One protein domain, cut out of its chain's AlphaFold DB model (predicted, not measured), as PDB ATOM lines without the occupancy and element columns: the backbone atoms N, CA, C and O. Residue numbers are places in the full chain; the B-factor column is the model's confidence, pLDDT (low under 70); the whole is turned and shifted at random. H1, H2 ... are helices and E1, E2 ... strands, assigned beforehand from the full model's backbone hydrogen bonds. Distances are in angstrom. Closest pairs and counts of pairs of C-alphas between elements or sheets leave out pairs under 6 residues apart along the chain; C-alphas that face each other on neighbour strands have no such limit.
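What this domain is: This is residues 4 to 123 of the 387 residues of a protein of Drosophila persimilis (UniProt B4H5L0). A small twisted sheet of four strands makes the core, with H1 and H2 over one face and the longest helix, H4, over the other. H5 folds back from H4 as the second half of a helical hairpin, and short H3 packs on H2. The printed part has 120 residues with five named helices and four named strands, in the order E1 E2 E3 H1 H2 H3 E4 H4 H5; the class is mixed. The sheet runs E3, E2, E1, E4, all antiparallel. It is compact, with a radius of gyration of the C-alphas of 13.7 A and spans of 36 by 33 by 29 A.

How they stand to each other: E1, residues 11 to 13, E2, residues 18 to 22, and E3, residues 28 to 33, form a meander, each strand the antiparallel neighbour of the one before. N 20 and O 11 are 2.8 A apart and N 19 and O 32 2.9 A, within hydrogen-bond range. E4, residues 75 to 77, is the edge strand beside E1, with N 12 and O 76 at 2.8 A. H1, residues 40 to 47, runs across the strands, at 85 degrees to E3 on the local plane, with the closest C-alphas Ala 31 and Ile 43 at 7.1 A. H2, residues 54 to 61, is on the same face, 9.6 A over the sheet, and touches H3, residues 63 to 66, at C-alphas Phe 59 and Thr 66, 5.8 A. H4, residues 85 to 100, is on the opposite face at a height of 8.6 A; its closest C-alpha pair with E3 is Ala 91 and His 33, 7.0 A. H5, residues 110 to 122, only grazes the sheet; its residues 110 to 114 alone touch H4, opposite ways at a steep tilt of 38 degrees, closest at C-alphas Ala 93 and Val 110, 6.6 A. In H1, H2, H4 and H5 every O i to N i+4 pair is within hydrogen-bond range; H3 is too short for one.

Where its parts are: E1 begins at C-alpha 11 (-101.651, -20.963, 2.871). E3 measures 13.0 A, H4 23.1 A and H5 18.2 A, ending at C-alpha 122 (-106.182, -29.330, -14.347).

The domain as a whole: The two farthest C-alphas, Pro 49 and Ser 123, are 40.7 A apart. The printed part has no cut, no link is long, residues 99 to 104 stand free, and no printed residue is under 70 in pLDDT.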
ATOM      1  N   ASP A   4     -86.529 -21.751  -3.886       93.75
ATOM      2  CA  ASP A   4     -86.514 -21.424  -2.460       93.75
ATOM      3  C   ASP A   4     -87.882 -20.935  -1.963       93.75
ATOM      4  O   ASP A   4     -88.230 -21.088  -0.793       93.75
ATOM      5  N   PHE A   5     -88.696 -20.384  -2.866       95.25
ATOM      6  CA  PHE A   5     -90.046 -19.919  -2.567       95.25
ATOM      7  C   PHE A   5     -91.082 -21.051  -2.512       95.25
ATOM      8  O   PHE A   5     -92.173 -20.865  -1.967       95.25
ATOM      9  N   LEU A   6     -90.790 -22.211  -3.105       93.88
ATOM     10  CA  LEU A   6     -91.752 -23.297  -3.242       93.88
ATOM     11  C   LEU A   6     -91.737 -24.179  -2.000       93.88
ATOM     12  O   LEU A   6     -90.702 -24.700  -1.599       93.88
ATOM     13  N   GLN A   7     -92.906 -24.381  -1.398       94.88
ATOM     14  CA  GLN A   7     -93.047 -25.308  -0.286       94.88
ATOM     15  C   GLN A   7     -94.481 -25.831  -0.178       94.88
ATOM     16  O   GLN A   7     -95.451 -25.078  -0.292       94.88
ATOM     17  N   LYS A   8     -94.608 -27.136   0.085       94.75
ATOM     18  CA  LYS A   8     -95.877 -27.766   0.455       94.75
ATOM     19  C   LYS A   8     -96.323 -27.266   1.824       94.75
ATOM     20  O   LYS A   8     -95.526 -27.101   2.739       94.75
ATOM     21  N   GLY A   9     -97.618 -27.064   1.990       95.69
ATOM     22  CA  GLY A   9     -98.227 -26.733   3.269       95.69
ATOM     23  C   GLY A   9     -98.321 -25.240   3.590       95.69
ATOM     24  O   GLY A   9     -98.580 -24.878   4.741       95.69
ATOM     25  N   LEU A  10     -98.111 -24.372   2.604       97.94
ATOM     26  CA  LEU A  10     -98.377 -22.942   2.738       97.94
ATOM     27  C   LEU A  10     -99.871 -22.638   2.553       97.94
ATOM     28  O   LEU A  10    -100.632 -23.450   2.021       97.94
ATOM     29  N   PHE A  11    -100.280 -21.451   2.988       98.19
ATOM     30  CA  PHE A  11    -101.651 -20.963   2.871       98.19
ATOM     31  C   PHE A  11    -101.673 -19.631   2.133       98.19
ATOM     32  O   PHE A  11    -101.018 -18.690   2.562       98.19
ATOM     33  N   LEU A  12    -102.437 -19.541   1.049       97.81
ATOM     34  CA  LEU A  12    -102.725 -18.273   0.391       97.81
ATOM     35  C   LEU A  12    -103.869 -17.588   1.139       97.81
ATOM     36  O   LEU A  12    -104.925 -18.192   1.337       97.81
ATOM     37  N   ASP A  13    -103.648 -16.341   1.530       97.38
ATOM     38  CA  ASP A  13    -104.650 -15.389   1.994       97.38
ATOM     39  C   ASP A  13    -104.942 -14.437   0.831       97.38
ATOM     40  O   ASP A  13    -104.174 -13.515   0.552       97.38
ATOM     41  N   GLY A  14    -106.023 -14.717   0.102       95.81
ATOM     42  CA  GLY A  14    -106.460 -13.930  -1.046       95.81
ATOM     43  C   GLY A  14    -106.777 -12.475  -0.685       95.81
ATOM     44  O   GLY A  14    -106.215 -11.585  -1.323       95.81
ATOM     45  N   PRO A  15    -107.619 -12.210   0.337       94.56
ATOM     46  CA  PRO A  15    -107.971 -10.854   0.752       94.56
ATOM     47  C   PRO A  15    -106.775  -9.956   1.078       94.56
ATOM     48  O   PRO A  15    -106.755  -8.804   0.652       94.56
ATOM     49  N   CYS A  16    -105.782 -10.463   1.815       94.81
ATOM     50  CA  CYS A  16    -104.604  -9.671   2.189       94.81
ATOM     51  C   CYS A  16    -103.406  -9.861   1.248       94.81
ATOM     52  O   CYS A  16    -102.367  -9.238   1.460       94.81
ATOM     53  N   CYS A  17    -103.538 -10.711   0.226       96.38
ATOM     54  CA  CYS A  17    -102.475 -11.046  -0.722       96.38
ATOM     55  C   CYS A  17    -101.185 -11.553  -0.073       96.38
ATOM     56  O   CYS A  17    -100.069 -11.275  -0.522       96.38
ATOM     57  N   ASN A  18    -101.364 -12.350   0.978       98.00
ATOM     58  CA  ASN A  18    -100.271 -12.909   1.749       98.00
ATOM     59  C   ASN A  18    -100.160 -14.419   1.567       98.00
ATOM     60  O   ASN A  18    -101.129 -15.112   1.257       98.00
ATOM     61  N   ILE A  19     -98.965 -14.944   1.815       98.69
ATOM     62  CA  ILE A  19     -98.709 -16.382   1.896       98.69
ATOM     63  C   ILE A  19     -98.233 -16.686   3.302       98.69
ATOM     64  O   ILE A  19     -97.314 -16.036   3.790       98.69
ATOM     65  N   LEU A  20     -98.859 -17.657   3.959       98.62
ATOM     66  CA  LEU A  20     -98.692 -17.923   5.381       98.62
ATOM     67  C   LEU A  20     -98.103 -19.308   5.616       98.62
ATOM     68  O   LEU A  20     -98.524 -20.302   5.018       98.62
ATOM     69  N   LYS A  21     -97.183 -19.374   6.577       98.31
ATOM     70  CA  LYS A  21     -96.711 -20.614   7.184       98.31
ATOM     71  C   LYS A  21     -97.127 -20.661   8.645       98.31
ATOM     72  O   LYS A  21     -96.838 -19.740   9.408       98.31
ATOM     73  N   LEU A  22     -97.795 -21.743   9.026       98.19
ATOM     74  CA  LEU A  22     -98.502 -21.839  10.302       98.19
ATOM     75  C   LEU A  22     -97.811 -22.779  11.291       98.19
ATOM     76  O   LEU A  22     -97.270 -23.821  10.909       98.19
ATOM     77  N   SER A  23     -97.891 -22.429  12.574       97.19
ATOM     78  CA  SER A  23     -97.533 -23.310  13.686       97.19
ATOM     79  C   SER A  23     -98.573 -24.415  13.886       97.19
ATOM     80  O   SER A  23     -99.646 -24.407  13.276       97.19
ATOM     81  N   SER A  24     -98.281 -25.345  14.798       94.50
ATOM     82  CA  SER A  24     -99.211 -26.381  15.261       94.50
ATOM     83  C   SER A  24    -100.535 -25.849  15.819       94.50
ATOM     84  O   SER A  24    -101.493 -26.614  15.892       94.50
ATOM     85  N   GLU A  25    -100.595 -24.566  16.184       94.31
ATOM     86  CA  GLU A  25    -101.751 -23.884  16.783       94.31
ATOM     87  C   GLU A  25    -102.299 -22.754  15.886       94.31
ATOM     88  O   GLU A  25    -102.920 -21.811  16.371       94.31
ATOM     89  N   ALA A  26    -102.060 -22.829  14.571       95.56
ATOM     90  CA  ALA A  26    -102.537 -21.863  13.565       95.56
ATOM     91  C   ALA A  26    -102.003 -20.423  13.694       95.56
ATOM     92  O   ALA A  26    -102.512 -19.517  13.037       95.56
ATOM     93  N   TYR A  27    -100.964 -20.206  14.501       94.94
ATOM     94  CA  TYR A  27    -100.242 -18.936  14.571       94.94
ATOM     95  C   TYR A  27     -99.342 -18.751  13.338       94.94
ATOM     96  O   TYR A  27     -98.669 -19.694  12.912       94.94
ATOM     97  N   ASN A  28     -99.287 -17.537  12.785       97.50
ATOM     98  CA  ASN A  28     -98.484 -17.197  11.607       97.50
ATOM     99  C   ASN A  28     -96.985 -17.117  11.951       97.50
ATOM    100  O   ASN A  28     -96.495 -16.073  12.392       97.50
ATOM    101  N   LEU A  29     -96.247 -18.205  11.706       96.94
ATOM    102  CA  LEU A  29     -94.798 -18.300  11.935       96.94
ATOM    103  C   LEU A  29     -93.997 -17.428  10.962       96.94
ATOM    104  O   LEU A  29     -93.045 -16.769  11.366       96.94
ATOM    105  N   ARG A  30     -94.366 -17.453   9.679       97.81
ATOM    106  CA  ARG A  30     -93.789 -16.622   8.614       97.81
ATOM    107  C   ARG A  30     -94.896 -16.211   7.659       97.81
ATOM    108  O   ARG A  30     -95.854 -16.964   7.473       97.81
ATOM    109  N   ALA A  31     -94.738 -15.048   7.045       98.44
ATOM    110  CA  ALA A  31     -95.627 -14.599   5.993       98.44
ATOM    111  C   ALA A  31     -94.874 -13.785   4.940       98.44
ATOM    112  O   ALA A  31     -93.911 -13.094   5.273       98.44
ATOM    113  N   THR A  32     -95.329 -13.838   3.693       98.69
ATOM    114  CA  THR A  32     -94.921 -12.890   2.647       98.69
ATOM    115  C   THR A  32     -96.128 -12.091   2.185       98.69
ATOM    116  O   THR A  32     -97.241 -12.611   2.219       98.69
ATOM    117  N   HIS A  33     -95.898 -10.858   1.739       98.00
ATOM    118  CA  HIS A  33     -96.816 -10.115   0.881       98.00
ATOM    119  C   HIS A  33     -96.177 -10.030  -0.497       98.00
ATOM    120  O   HIS A  33     -95.042  -9.553  -0.620       98.00
ATOM    121  N   GLY A  34     -96.846 -10.584  -1.505       96.50
ATOM    122  CA  GLY A  34     -96.169 -10.900  -2.755       96.50
ATOM    123  C   GLY A  34     -94.927 -11.763  -2.499       96.50
ATOM    124  O   GLY A  34     -94.982 -12.733  -1.731       96.50
ATOM    125  N   THR A  35     -93.790 -11.412  -3.102       97.25
ATOM    126  CA  THR A  35     -92.509 -12.108  -2.855       97.25
ATOM    127  C   THR A  35     -91.733 -11.575  -1.646       97.25
ATOM    128  O   THR A  35     -90.711 -12.147  -1.261       97.25
ATOM    129  N   ARG A  36     -92.204 -10.500  -1.003       97.44
ATOM    130  CA  ARG A  36     -91.507  -9.860   0.118       97.44
ATOM    131  C   ARG A  36     -91.871 -10.514   1.446       97.44
ATOM    132  O   ARG A  36     -93.033 -10.535   1.840       97.44
ATOM    133  N   LEU A  37     -90.860 -10.965   2.187       98.12
ATOM    134  CA  LEU A  37     -91.032 -11.433   3.563       98.12
ATOM    135  C   LEU A  37     -91.519 -10.292   4.472       98.12
ATOM    136  O   LEU A  37     -90.952  -9.195   4.455       98.12
ATOM    137  N   LEU A  38     -92.560 -10.566   5.257       98.50
ATOM    138  CA  LEU A  38     -93.120  -9.641   6.240       98.50
ATOM    139  C   LEU A  38     -92.348  -9.706   7.562       98.50
ATOM    140  O   LEU A  38     -91.909 -10.782   7.978       98.50
ATOM    141  N   THR A  39     -92.215  -8.564   8.239       98.31
ATOM    142  CA  THR A  39     -91.702  -8.525   9.616       98.31
ATOM    143  C   THR A  39     -92.761  -8.985  10.619       98.31
ATOM    144  O   THR A  39     -93.957  -9.034  10.320       98.31
ATOM    145  N   ASP A  40     -92.336  -9.299  11.842       97.25
ATOM    146  CA  ASP A  40     -93.260  -9.673  12.914       97.25
ATOM    147  C   ASP A  40     -94.257  -8.546  13.229       97.25
ATOM    148  O   ASP A  40     -95.434  -8.818  13.473       97.25
ATOM    149  N   GLU A  41     -93.824  -7.285  13.163       98.38
ATOM    150  CA  GLU A  41     -94.690  -6.117  13.348       98.38
ATOM    151  C   GLU A  41     -95.743  -6.005  12.243       98.38
ATOM    152  O   GLU A  41     -96.901  -5.709  12.536       98.38
ATOM    153  N   GLU A  42     -95.372  -6.273  10.986       98.31
ATOM    154  CA  GLU A  42     -96.317  -6.292   9.864       98.31
ATOM    155  C   GLU A  42     -97.342  -7.423  10.027       98.31
ATOM    156  O   GLU A  42     -98.541  -7.204   9.856       98.31
ATOM    157  N   ILE A  43     -96.902  -8.617  10.436       98.25
ATOM    158  CA  ILE A  43     -97.800  -9.754  10.683       98.25
ATOM    159  C   ILE A  43     -98.783  -9.431  11.813       98.25
ATOM    160  O   ILE A  43     -99.972  -9.717  11.683       98.25
ATOM    161  N   VAL A  44     -98.323  -8.809  12.903       98.25
ATOM    162  CA  VAL A  44     -99.194  -8.365  14.005       98.25
ATOM    163  C   VAL A  44    -100.162  -7.270  13.555       98.25
ATOM    164  O   VAL A  44    -101.323  -7.275  13.963       98.25
ATOM    165  N   ALA A  45     -99.721  -6.343  12.706       98.00
ATOM    166  CA  ALA A  45    -100.585  -5.289  12.183       98.00
ATOM    167  C   ALA A  45    -101.729  -5.847  11.319       98.00
ATOM    168  O   ALA A  45    -102.838  -5.318  11.370       98.00
ATOM    169  N   ILE A  46    -101.477  -6.922  10.563       97.06
ATOM    170  CA  ILE A  46    -102.459  -7.544   9.662       97.06
ATOM    171  C   ILE A  46    -103.365  -8.536  10.410       97.06
ATOM    172  O   ILE A  46    -104.583  -8.508  10.251       97.06
ATOM    173  N   TYR A  47    -102.785  -9.404  11.244       97.69
ATOM    174  CA  TYR A  47    -103.471 -10.550  11.863       97.69
ATOM    175  C   TYR A  47    -103.717 -10.393  13.370       97.69
ATOM    176  O   TYR A  47    -104.117 -11.339  14.050       97.69
ATOM    177  N   GLY A  48    -103.470  -9.205  13.916       97.50
ATOM    178  CA  GLY A  48    -103.622  -8.912  15.336       97.50
ATOM    179  C   GLY A  48    -102.489  -9.466  16.215       97.50
ATOM    180  O   GLY A  48    -101.595 -10.171  15.742       97.50
ATOM    181  N   PRO A  49    -102.517  -9.163  17.528       96.62
ATOM    182  CA  PRO A  49    -101.449  -9.523  18.468       96.62
ATOM    183  C   PRO A  49    -101.245 -11.035  18.620       96.62
ATOM    184  O   PRO A  49    -100.141 -11.478  18.917       96.62
ATOM    185  N   GLU A  50    -102.289 -11.827  18.378       95.94
ATOM    186  CA  GLU A  50    -102.222 -13.291  18.392       95.94
ATOM    187  C   GLU A  50    -101.629 -13.866  17.095       95.94
ATOM    188  O   GLU A  50    -101.382 -15.064  17.026       95.94
ATOM    189  N   ARG A  51    -101.398 -13.030  16.069       97.38
ATOM    190  CA  ARG A  51    -100.905 -13.417  14.734       97.38
ATOM    191  C   ARG A  51    -101.706 -14.574  14.134       97.38
ATOM    192  O   ARG A  51    -101.138 -15.495  13.549       97.38
ATOM    193  N   GLN A  52    -103.024 -14.528  14.292       97.50
ATOM    194  CA  GLN A  52    -103.943 -15.555  13.817       97.50
ATOM    195  C   GLN A  52    -104.958 -14.966  12.851       97.50
ATOM    196  O   GLN A  52    -105.504 -13.886  13.056       97.50
ATOM    197  N   TRP A  53    -105.270 -15.735  11.815       97.62
ATOM    198  CA  TRP A  53    -106.368 -15.430  10.916       97.62
ATOM    199  C   TRP A  53    -107.544 -16.362  11.209       97.62
ATOM    200  O   TRP A  53    -107.390 -17.579  11.272       97.62
ATOM    201  N   ALA A  54    -108.752 -15.812  11.364       97.12
ATOM    202  CA  ALA A  54    -109.936 -16.590  11.742       97.12
ATOM    203  C   ALA A  54    -110.213 -17.787  10.808       97.12
ATOM    204  O   ALA A  54    -110.712 -18.826  11.255       97.12
ATOM    205  N   ILE A  55    -109.861 -17.659   9.525       97.44
ATOM    206  CA  ILE A  55    -110.017 -18.722   8.530       97.44
ATOM    207  C   ILE A  55    -108.998 -19.851   8.757       97.44
ATOM    208  O   ILE A  55    -109.399 -21.014   8.805       97.44
ATOM    209  N   THR A  56    -107.716 -19.553   8.993       97.62
ATOM    210  CA  THR A  56    -106.718 -20.596   9.300       97.62
ATOM    211  C   THR A  56    -106.943 -21.224  10.672       97.62
ATOM    212  O   THR A  56    -106.755 -22.431  10.828       97.62
ATOM    213  N   THR A  57    -107.459 -20.469  11.645       97.44
ATOM    214  CA  THR A  57    -107.910 -21.023  12.930       97.44
ATOM    215  C   THR A  57    -109.095 -21.980  12.749       97.44
ATOM    216  O   THR A  57    -109.176 -23.004  13.432       97.44
ATOM    217  N   SER A  58    -110.012 -21.689  11.819       97.50
ATOM    218  CA  SER A  58    -111.105 -22.606  11.456       97.50
ATOM    219  C   SER A  58    -110.575 -23.871  10.777       97.50
ATOM    220  O   SER A  58    -110.946 -24.969  11.188       97.50
ATOM    221  N   PHE A  59    -109.641 -23.727   9.828       97.88
ATOM    222  CA  PHE A  59    -108.952 -24.853   9.188       97.88
ATOM    223  C   PHE A  59    -108.254 -25.751  10.218       97.88
ATOM    224  O   PHE A  59    -108.370 -26.967  10.158       97.88
ATOM    225  N   TYR A  60    -107.548 -25.169  11.186       97.00
ATOM    226  CA  TYR A  60    -106.866 -25.931  12.231       97.00
ATOM    227  C   TYR A  60    -107.829 -26.796  13.058       97.00
ATOM    228  O   TYR A  60    -107.533 -27.957  13.333       97.00
ATOM    229  N   LYS A  61    -108.997 -26.255  13.424       96.69
ATOM    230  CA  LYS A  61    -110.013 -26.988  14.198       96.69
ATOM    231  C   LYS A  61    -110.688 -28.083  13.374       96.69
ATOM    232  O   LYS A  61    -110.922 -29.184  13.871       96.69
ATOM    233  N   ASP A  62    -111.029 -27.757  12.135       96.62
ATOM    234  CA  ASP A  62    -111.639 -28.664  11.172       96.62
ATOM    235  C   ASP A  62    -111.243 -28.235   9.750       96.62
ATOM    236  O   ASP A  62    -111.848 -27.306   9.200       96.62
ATOM    237  N   PRO A  63    -110.273 -28.915   9.114       96.62
ATOM    238  CA  PRO A  63    -109.846 -28.606   7.753       96.62
ATOM    239  C   PRO A  63    -111.002 -28.606   6.749       96.62
ATOM    240  O   PRO A  63    -111.005 -27.816   5.802       96.62
ATOM    241  N   LEU A  64    -112.021 -29.447   6.964       95.88
ATOM    242  CA  LEU A  64    -113.154 -29.564   6.048       95.88
ATOM    243  C   LEU A  64    -114.102 -28.364   6.120       95.88
ATOM    244  O   LEU A  64    -114.815 -28.107   5.147       95.88
ATOM    245  N   SER A  65    -114.075 -27.599   7.216       95.00
ATOM    246  CA  SER A  65    -114.882 -26.383   7.386       95.00
ATOM    247  C   SER A  65    -114.530 -25.278   6.386       95.00
ATOM    248  O   SER A  65    -115.359 -24.421   6.092       95.00
ATOM    249  N   THR A  66    -113.320 -25.328   5.824       94.62
ATOM    250  CA  THR A  66    -112.818 -24.350   4.847       94.62
ATOM    251  C   THR A  66    -112.726 -24.903   3.425       94.62
ATOM    252  O   THR A  66    -112.355 -24.185   2.502       94.62
ATOM    253  N   TRP A  67    -113.097 -26.173   3.221       92.81
ATOM    254  CA  TRP A  67    -112.933 -26.864   1.938       92.81
ATOM    255  C   TRP A  67    -113.865 -26.342   0.837       92.81
ATOM    256  O   TRP A  67    -113.577 -26.497  -0.346       92.81
ATOM    257  N   ASN A  68    -115.006 -25.765   1.223       89.62
ATOM    258  CA  ASN A  68    -115.996 -25.181   0.319       89.62
ATOM    259  C   ASN A  68    -116.605 -23.914   0.943       89.62
ATOM    260  O   ASN A  68    -116.453 -23.658   2.137       89.62
ATOM    261  N   GLY A  69    -117.373 -23.166   0.149       92.00
ATOM    262  CA  GLY A  69    -118.093 -21.974   0.601       92.00
ATOM    263  C   GLY A  69    -117.184 -20.753   0.758       92.00
ATOM    264  O   GLY A  69    -116.077 -20.720   0.226       92.00
ATOM    265  N   ALA A  70    -117.645 -19.757   1.516       93.19
ATOM    266  CA  ALA A  70    -117.013 -18.435   1.585       93.19
ATOM    267  C   ALA A  70    -115.541 -18.453   2.037       93.19
ATOM    268  O   ALA A  70    -114.766 -17.590   1.637       93.19
ATOM    269  N   ALA A  71    -115.133 -19.426   2.860       94.06
ATOM    270  CA  ALA A  71    -113.732 -19.568   3.251       94.06
ATOM    271  C   ALA A  71    -112.850 -19.996   2.064       94.06
ATOM    272  O   ALA A  71    -111.786 -19.422   1.861       94.06
ATOM    273  N   SER A  72    -113.319 -20.935   1.232       91.50
ATOM    274  CA  SER A  72    -112.583 -21.414   0.047       91.50
ATOM    275  C   SER A  72    -112.423 -20.360  -1.056       91.50
ATOM    276  O   SER A  72    -111.554 -20.484  -1.915       91.50
ATOM    277  N   GLU A  73    -113.245 -19.309  -1.029       92.25
ATOM    278  CA  GLU A  73    -113.125 -18.149  -1.923       92.25
ATOM    279  C   GLU A  73    -112.051 -17.161  -1.444       92.25
ATOM    280  O   GLU A  73    -111.573 -16.348  -2.225       92.25
ATOM    281  N   GLN A  74    -111.650 -17.243  -0.173       94.00
ATOM    282  CA  GLN A  74    -110.667 -16.349   0.441       94.00
ATOM    283  C   GLN A  74    -109.307 -17.011   0.650       94.00
ATOM    284  O   GLN A  74    -108.299 -16.314   0.706       94.00
ATOM    285  N   MET A  75    -109.259 -18.337   0.793       94.00
ATOM    286  CA  MET A  75    -108.022 -19.054   1.087       94.00
ATOM    287  C   MET A  75    -107.733 -20.182   0.105       94.00
ATOM    288  O   MET A  75    -108.641 -20.812  -0.440       94.00
ATOM    289  N   ARG A  76    -106.455 -20.554   0.029       94.81
ATOM    290  CA  ARG A  76    -106.023 -21.843  -0.515       94.81
ATOM    291  C   ARG A  76    -104.948 -22.459   0.359       94.81
ATOM    292  O   ARG A  76    -103.904 -21.853   0.557       94.81
ATOM    293  N   SER A  77    -105.163 -23.680   0.826       95.19
ATOM    294  CA  SER A  77    -104.076 -24.509   1.342       95.19
ATOM    295  C   SER A  77    -103.363 -25.202   0.181       95.19
ATOM    296  O   SER A  77    -104.012 -25.751  -0.711       95.19
ATOM    297  N   LEU A  78    -102.032 -25.150   0.183       95.94
ATOM    298  CA  LEU A  78    -101.187 -25.810  -0.810       95.94
ATOM    299  C   LEU A  78    -100.792 -27.174  -0.260       95.94
ATOM    300  O   LEU A  78     -99.886 -27.273   0.561       95.94
ATOM    301  N   LEU A  79    -101.558 -28.210  -0.582       94.50
ATOM    302  CA  LEU A  79    -101.507 -29.480   0.148       94.50
ATOM    303  C   LEU A  79    -100.622 -30.538  -0.509       94.50
ATOM    304  O   LEU A  79    -100.322 -31.538   0.140       94.50
ATOM    305  N   ASP A  80    -100.235 -30.341  -1.767       93.38
ATOM    306  CA  ASP A  80     -99.458 -31.300  -2.548       93.38
ATOM    307  C   ASP A  80     -98.632 -30.597  -3.637       93.38
ATOM    308  O   ASP A  80     -98.739 -29.395  -3.865       93.38
ATOM    309  N   TYR A  81     -97.765 -31.339  -4.323       92.62
ATOM    310  CA  TYR A  81     -96.859 -30.750  -5.312       92.62
ATOM    311  C   TYR A  81     -97.544 -30.264  -6.600       92.62
ATOM    312  O   TYR A  81     -96.887 -29.616  -7.414       92.62
ATOM    313  N   PHE A  82     -98.842 -30.530  -6.809       91.44
ATOM    314  CA  PHE A  82     -99.559 -29.950  -7.950       91.44
ATOM    315  C   PHE A  82     -99.845 -28.467  -7.739       91.44
ATOM    316  O   PHE A  82     -99.897 -27.719  -8.719       91.44
ATOM    317  N   ASP A  83    -100.042 -28.035  -6.490       89.75
ATOM    318  CA  ASP A  83    -100.418 -26.662  -6.179       89.75
ATOM    319  C   ASP A  83     -99.301 -25.808  -5.568       89.75
ATOM    320  O   ASP A  83     -99.429 -24.584  -5.617       89.75
ATOM    321  N   THR A  84     -98.164 -26.372  -5.140       92.12
ATOM    322  CA  THR A  84     -97.022 -25.566  -4.646       92.12
ATOM    323  C   THR A  84     -96.519 -24.483  -5.611       92.12
ATOM    324  O   THR A  84     -96.241 -23.383  -5.124       92.12
ATOM    325  N   PRO A  85     -96.462 -24.670  -6.953       93.06
ATOM    326  CA  PRO A  85     -96.028 -23.598  -7.857       93.06
ATOM    327  C   PRO A  85     -96.959 -22.381  -7.830       93.06
ATOM    328  O   PRO A  85     -96.540 -21.267  -8.151       93.06
ATOM    329  N   SER A  86     -98.212 -22.576  -7.406       93.94
ATOM    330  CA  SER A  86     -99.206 -21.510  -7.272       93.94
ATOM    331  C   SER A  86     -98.774 -20.459  -6.253       93.94
ATOM    332  O   SER A  86     -99.126 -19.303  -6.438       93.94
ATOM    333  N   ALA A  87     -97.981 -20.816  -5.230       95.88
ATOM    334  CA  ALA A  87     -97.443 -19.849  -4.269       95.88
ATOM    335  C   ALA A  87     -96.627 -18.761  -4.969       95.88
ATOM    336  O   ALA A  87     -96.869 -17.574  -4.775       95.88
ATOM    337  N   LEU A  88     -95.677 -19.164  -5.815       96.44
ATOM    338  CA  LEU A  88     -94.795 -18.221  -6.495       96.44
ATOM    339  C   LEU A  88     -95.554 -17.403  -7.545       96.44
ATOM    340  O   LEU A  88     -95.337 -16.200  -7.651       96.44
ATOM    341  N   VAL A  89     -96.469 -18.031  -8.292       96.81
ATOM    342  CA  VAL A  89     -97.299 -17.314  -9.276       96.81
ATOM    343  C   VAL A  89     -98.205 -16.296  -8.583       96.81
ATOM    344  O   VAL A  89     -98.300 -15.163  -9.043       96.81
ATOM    345  N   PHE A  90     -98.824 -16.676  -7.460       97.81
ATOM    346  CA  PHE A  90     -99.611 -15.775  -6.622       97.81
ATOM    347  C   PHE A  90     -98.766 -14.589  -6.159       97.81
ATOM    348  O   PHE A  90     -99.116 -13.445  -6.428       97.81
ATOM    349  N   ALA A  91     -97.614 -14.863  -5.543       97.81
ATOM    350  CA  ALA A  91     -96.702 -13.851  -5.028       97.81
ATOM    351  C   ALA A  91     -96.256 -12.846  -6.103       97.81
ATOM    352  O   ALA A  91     -96.329 -11.638  -5.900       97.81
ATOM    353  N   GLN A  92     -95.841 -13.337  -7.270       97.38
ATOM    354  CA  GLN A  92     -95.386 -12.486  -8.369       97.38
ATOM    355  C   GLN A  92     -96.521 -11.669  -8.990       97.38
ATOM    356  O   GLN A  92     -96.297 -10.543  -9.427       97.38
ATOM    357  N   ALA A  93     -97.735 -12.218  -9.048       96.81
ATOM    358  CA  ALA A  93     -98.897 -11.478  -9.520       96.81
ATOM    359  C   ALA A  93     -99.269 -10.343  -8.553       96.81
ATOM    360  O   ALA A  93     -99.566  -9.244  -9.013       96.81
ATOM    361  N   VAL A  94     -99.176 -10.573  -7.238       97.00
ATOM    362  CA  VAL A  94     -99.328  -9.517  -6.224       97.00
ATOM    363  C   VAL A  94     -98.279  -8.420  -6.422       97.00
ATOM    364  O   VAL A  94     -98.652  -7.260  -6.550       97.00
ATOM    365  N   ASP A  95     -96.996  -8.774  -6.574       96.44
ATOM    366  CA  ASP A  95     -95.931  -7.781  -6.805       96.44
ATOM    367  C   ASP A  95     -96.198  -6.902  -8.043       96.44
ATOM    368  O   ASP A  95     -95.867  -5.714  -8.065       96.44
ATOM    369  N   LEU A  96     -96.764  -7.488  -9.106       95.44
ATOM    370  CA  LEU A  96     -97.127  -6.760 -10.324       95.44
ATOM    371  C   LEU A  96     -98.292  -5.801 -10.080       95.44
ATOM    372  O   LEU A  96     -98.205  -4.641 -10.482       95.44
ATOM    373  N   VAL A  97     -99.343  -6.266  -9.403       95.06
ATOM    374  CA  VAL A  97    -100.502  -5.438  -9.048       95.06
ATOM    375  C   VAL A  97    -100.073  -4.254  -8.179       95.06
ATOM    376  O   VAL A  97    -100.443  -3.116  -8.473       95.06
ATOM    377  N   ASP A  98     -99.234  -4.491  -7.173       94.25
ATOM    378  CA  ASP A  98     -98.707  -3.447  -6.291       94.25
ATOM    379  C   ASP A  98     -97.871  -2.421  -7.048       94.25
ATOM    380  O   ASP A  98     -97.971  -1.220  -6.807       94.25
ATOM    381  N   LYS A  99     -97.044  -2.885  -7.990       93.62
ATOM    382  CA  LYS A  99     -96.175  -2.018  -8.788       93.62
ATOM    383  C   LYS A  99     -96.952  -1.140  -9.769       93.62
ATOM    384  O   LYS A  99     -96.503  -0.034 -10.073       93.62
ATOM    385  N   GLU A 100     -98.050  -1.646 -10.321       90.81
ATOM    386  CA  GLU A 100     -98.898  -0.909 -11.267       90.81
ATOM    387  C   GLU A 100     -99.881   0.038 -10.569       90.81
ATOM    388  O   GLU A 100    -100.390   0.969 -11.197       90.81
ATOM    389  N   SER A 101    -100.117  -0.161  -9.273       86.06
ATOM    390  CA  SER A 101    -101.026   0.660  -8.483       86.06
ATOM    391  C   SER A 101    -100.291   1.840  -7.840       86.06
ATOM    392  O   SER A 101     -99.230   1.689  -7.243       86.06
ATOM    393  N   GLU A 102    -100.867   3.046  -7.905       80.00
ATOM    394  CA  GLU A 102    -100.309   4.220  -7.201       80.00
ATOM    395  C   GLU A 102    -100.384   4.078  -5.666       80.00
ATOM    396  O   GLU A 102     -99.639   4.726  -4.930       80.00
ATOM    397  N   SER A 103    -101.282   3.216  -5.184       80.06
ATOM    398  CA  SER A 103    -101.475   2.832  -3.784       80.06
ATOM    399  C   SER A 103    -101.996   1.392  -3.709       80.06
ATOM    400  O   SER A 103    -102.673   0.988  -4.656       80.06
ATOM    401  N   PRO A 104    -101.783   0.651  -2.601       75.81
ATOM    402  CA  PRO A 104    -102.316  -0.702  -2.449       75.81
ATOM    403  C   PRO A 104    -103.820  -0.755  -2.763       75.81
ATOM    404  O   PRO A 104    -104.575   0.052  -2.201       75.81
ATOM    405  N   PRO A 105    -104.266  -1.649  -3.662       80.56
ATOM    406  CA  PRO A 105    -105.677  -1.818  -3.967       80.56
ATOM    407  C   PRO A 105    -106.509  -2.107  -2.718       80.56
ATOM    408  O   PRO A 105    -106.059  -2.762  -1.780       80.56
ATOM    409  N   GLN A 106    -107.758  -1.641  -2.729       77.81
ATOM    410  CA  GLN A 106    -108.712  -1.967  -1.671       77.81
ATOM    411  C   GLN A 106    -109.153  -3.439  -1.737       77.81
ATOM    412  O   GLN A 106    -109.473  -4.028  -0.707       77.81
ATOM    413  N   GLU A 107    -109.163  -4.019  -2.938       83.00
ATOM    414  CA  GLU A 107    -109.516  -5.412  -3.204       83.00
ATOM    415  C   GLU A 107    -108.547  -5.996  -4.235       83.00
ATOM    416  O   GLU A 107    -108.166  -5.321  -5.194       83.00
ATOM    417  N   TYR A 108    -108.169  -7.259  -4.039       88.75
ATOM    418  CA  TYR A 108    -107.326  -8.014  -4.960       88.75
ATOM    419  C   TYR A 108    -108.113  -9.176  -5.564       88.75
ATOM    420  O   TYR A 108    -108.741  -9.951  -4.847       88.75
ATOM    421  N   GLU A 109    -108.001  -9.362  -6.878       91.62
ATOM    422  CA  GLU A 109    -108.607 -10.499  -7.595       91.62
ATOM    423  C   GLU A 109    -107.586 -11.615  -7.898       91.62
ATOM    424  O   GLU A 109    -107.925 -12.628  -8.508       91.62
ATOM    425  N   VAL A 110    -106.335 -11.471  -7.439       94.81
ATOM    426  CA  VAL A 110    -105.216 -12.362  -7.798       94.81
ATOM    427  C   VAL A 110    -105.520 -13.828  -7.486       94.81
ATOM    428  O   VAL A 110    -105.278 -14.700  -8.320       94.81
ATOM    429  N   TRP A 111    -106.076 -14.120  -6.303       93.88
ATOM    430  CA  TRP A 111    -106.427 -15.497  -5.942       93.88
ATOM    431  C   TRP A 111    -107.493 -16.069  -6.881       93.88
ATOM    432  O   TRP A 111    -107.362 -17.200  -7.347       93.88
ATOM    433  N   ARG A 112    -108.521 -15.285  -7.205       93.12
ATOM    434  CA  ARG A 112    -109.616 -15.717  -8.073       93.12
ATOM    435  C   ARG A 112    -109.125 -16.025  -9.487       93.12
ATOM    436  O   ARG A 112    -109.486 -17.064 -10.046       93.12
ATOM    437  N   ASP A 113    -108.274 -15.167 -10.041       94.56
ATOM    438  CA  ASP A 113    -107.681 -15.369 -11.365       94.56
ATOM    439  C   ASP A 113    -106.751 -16.587 -11.384       94.56
ATOM    440  O   ASP A 113    -106.811 -17.419 -12.296       94.56
ATOM    441  N   LEU A 114    -105.940 -16.759 -10.337       95.19
ATOM    442  CA  LEU A 114    -105.085 -17.932 -10.181       95.19
ATOM    443  C   LEU A 114    -105.905 -19.220 -10.059       95.19
ATOM    444  O   LEU A 114    -105.586 -20.219 -10.705       95.19
ATOM    445  N   GLN A 115    -106.987 -19.202  -9.280       93.31
ATOM    446  CA  GLN A 115    -107.905 -20.328  -9.142       93.31
ATOM    447  C   GLN A 115    -108.521 -20.704 -10.495       93.31
ATOM    448  O   GLN A 115    -108.551 -21.887 -10.843       93.31
ATOM    449  N   ALA A 116    -108.955 -19.720 -11.290       94.75
ATOM    450  CA  ALA A 116    -109.454 -19.951 -12.642       94.75
ATOM    451  C   ALA A 116    -108.376 -20.568 -13.555       94.75
ATOM    452  O   ALA A 116    -108.660 -21.512 -14.298       94.75
ATOM    453  N   GLY A 117    -107.127 -20.102 -13.452       95.50
ATOM    454  CA  GLY A 117    -105.978 -20.674 -14.152       95.50
ATOM    455  C   GLY A 117    -105.715 -22.136 -13.776       95.50
ATOM    456  O   GLY A 117    -105.581 -22.988 -14.655       95.50
ATOM    457  N   LEU A 118    -105.724 -22.462 -12.481       94.25
ATOM    458  CA  LEU A 118    -105.569 -23.838 -11.993       94.25
ATOM    459  C   LEU A 118    -106.707 -24.744 -12.482       94.25
ATOM    460  O   LEU A 118    -106.452 -25.854 -12.951       94.25
ATOM    461  N   MET A 119    -107.955 -24.264 -12.440       94.19
ATOM    462  CA  MET A 119    -109.107 -24.990 -12.985       94.19
ATOM    463  C   MET A 119    -108.966 -25.235 -14.489       94.19
ATOM    464  O   MET A 119    -109.314 -26.314 -14.968       94.19
ATOM    465  N   HIS A 120    -108.427 -24.271 -15.237       95.69
ATOM    466  CA  HIS A 120    -108.151 -24.433 -16.659       95.69
ATOM    467  C   HIS A 120    -107.049 -25.473 -16.920       95.69
ATOM    468  O   HIS A 120    -107.215 -26.338 -17.777       95.69
ATOM    469  N   ILE A 121    -105.941 -25.435 -16.176       95.50
ATOM    470  CA  ILE A 121    -104.807 -26.356 -16.366       95.50
ATOM    471  C   ILE A 121    -105.199 -27.799 -16.025       95.50
ATOM    472  O   ILE A 121    -104.869 -28.714 -16.783       95.50
ATOM    473  N   PHE A 122    -105.909 -28.004 -14.912       95.00
ATOM    474  CA  PHE A 122    -106.182 -29.330 -14.347       95.00
ATOM    475  C   PHE A 122    -107.593 -29.865 -14.622       95.00
ATOM    476  O   PHE A 122    -107.954 -30.928 -14.111       95.00
ATOM    477  N   SER A 123    -108.402 -29.178 -15.435       95.69
ATOM    478  CA  SER A 123    -109.698 -29.712 -15.870       95.69
ATOM    479  C   SER A 123    -109.517 -31.070 -16.550       95.69
ATOM    480  O   SER A 123    -108.767 -31.189 -17.521       95.69
TER     481      SER A 123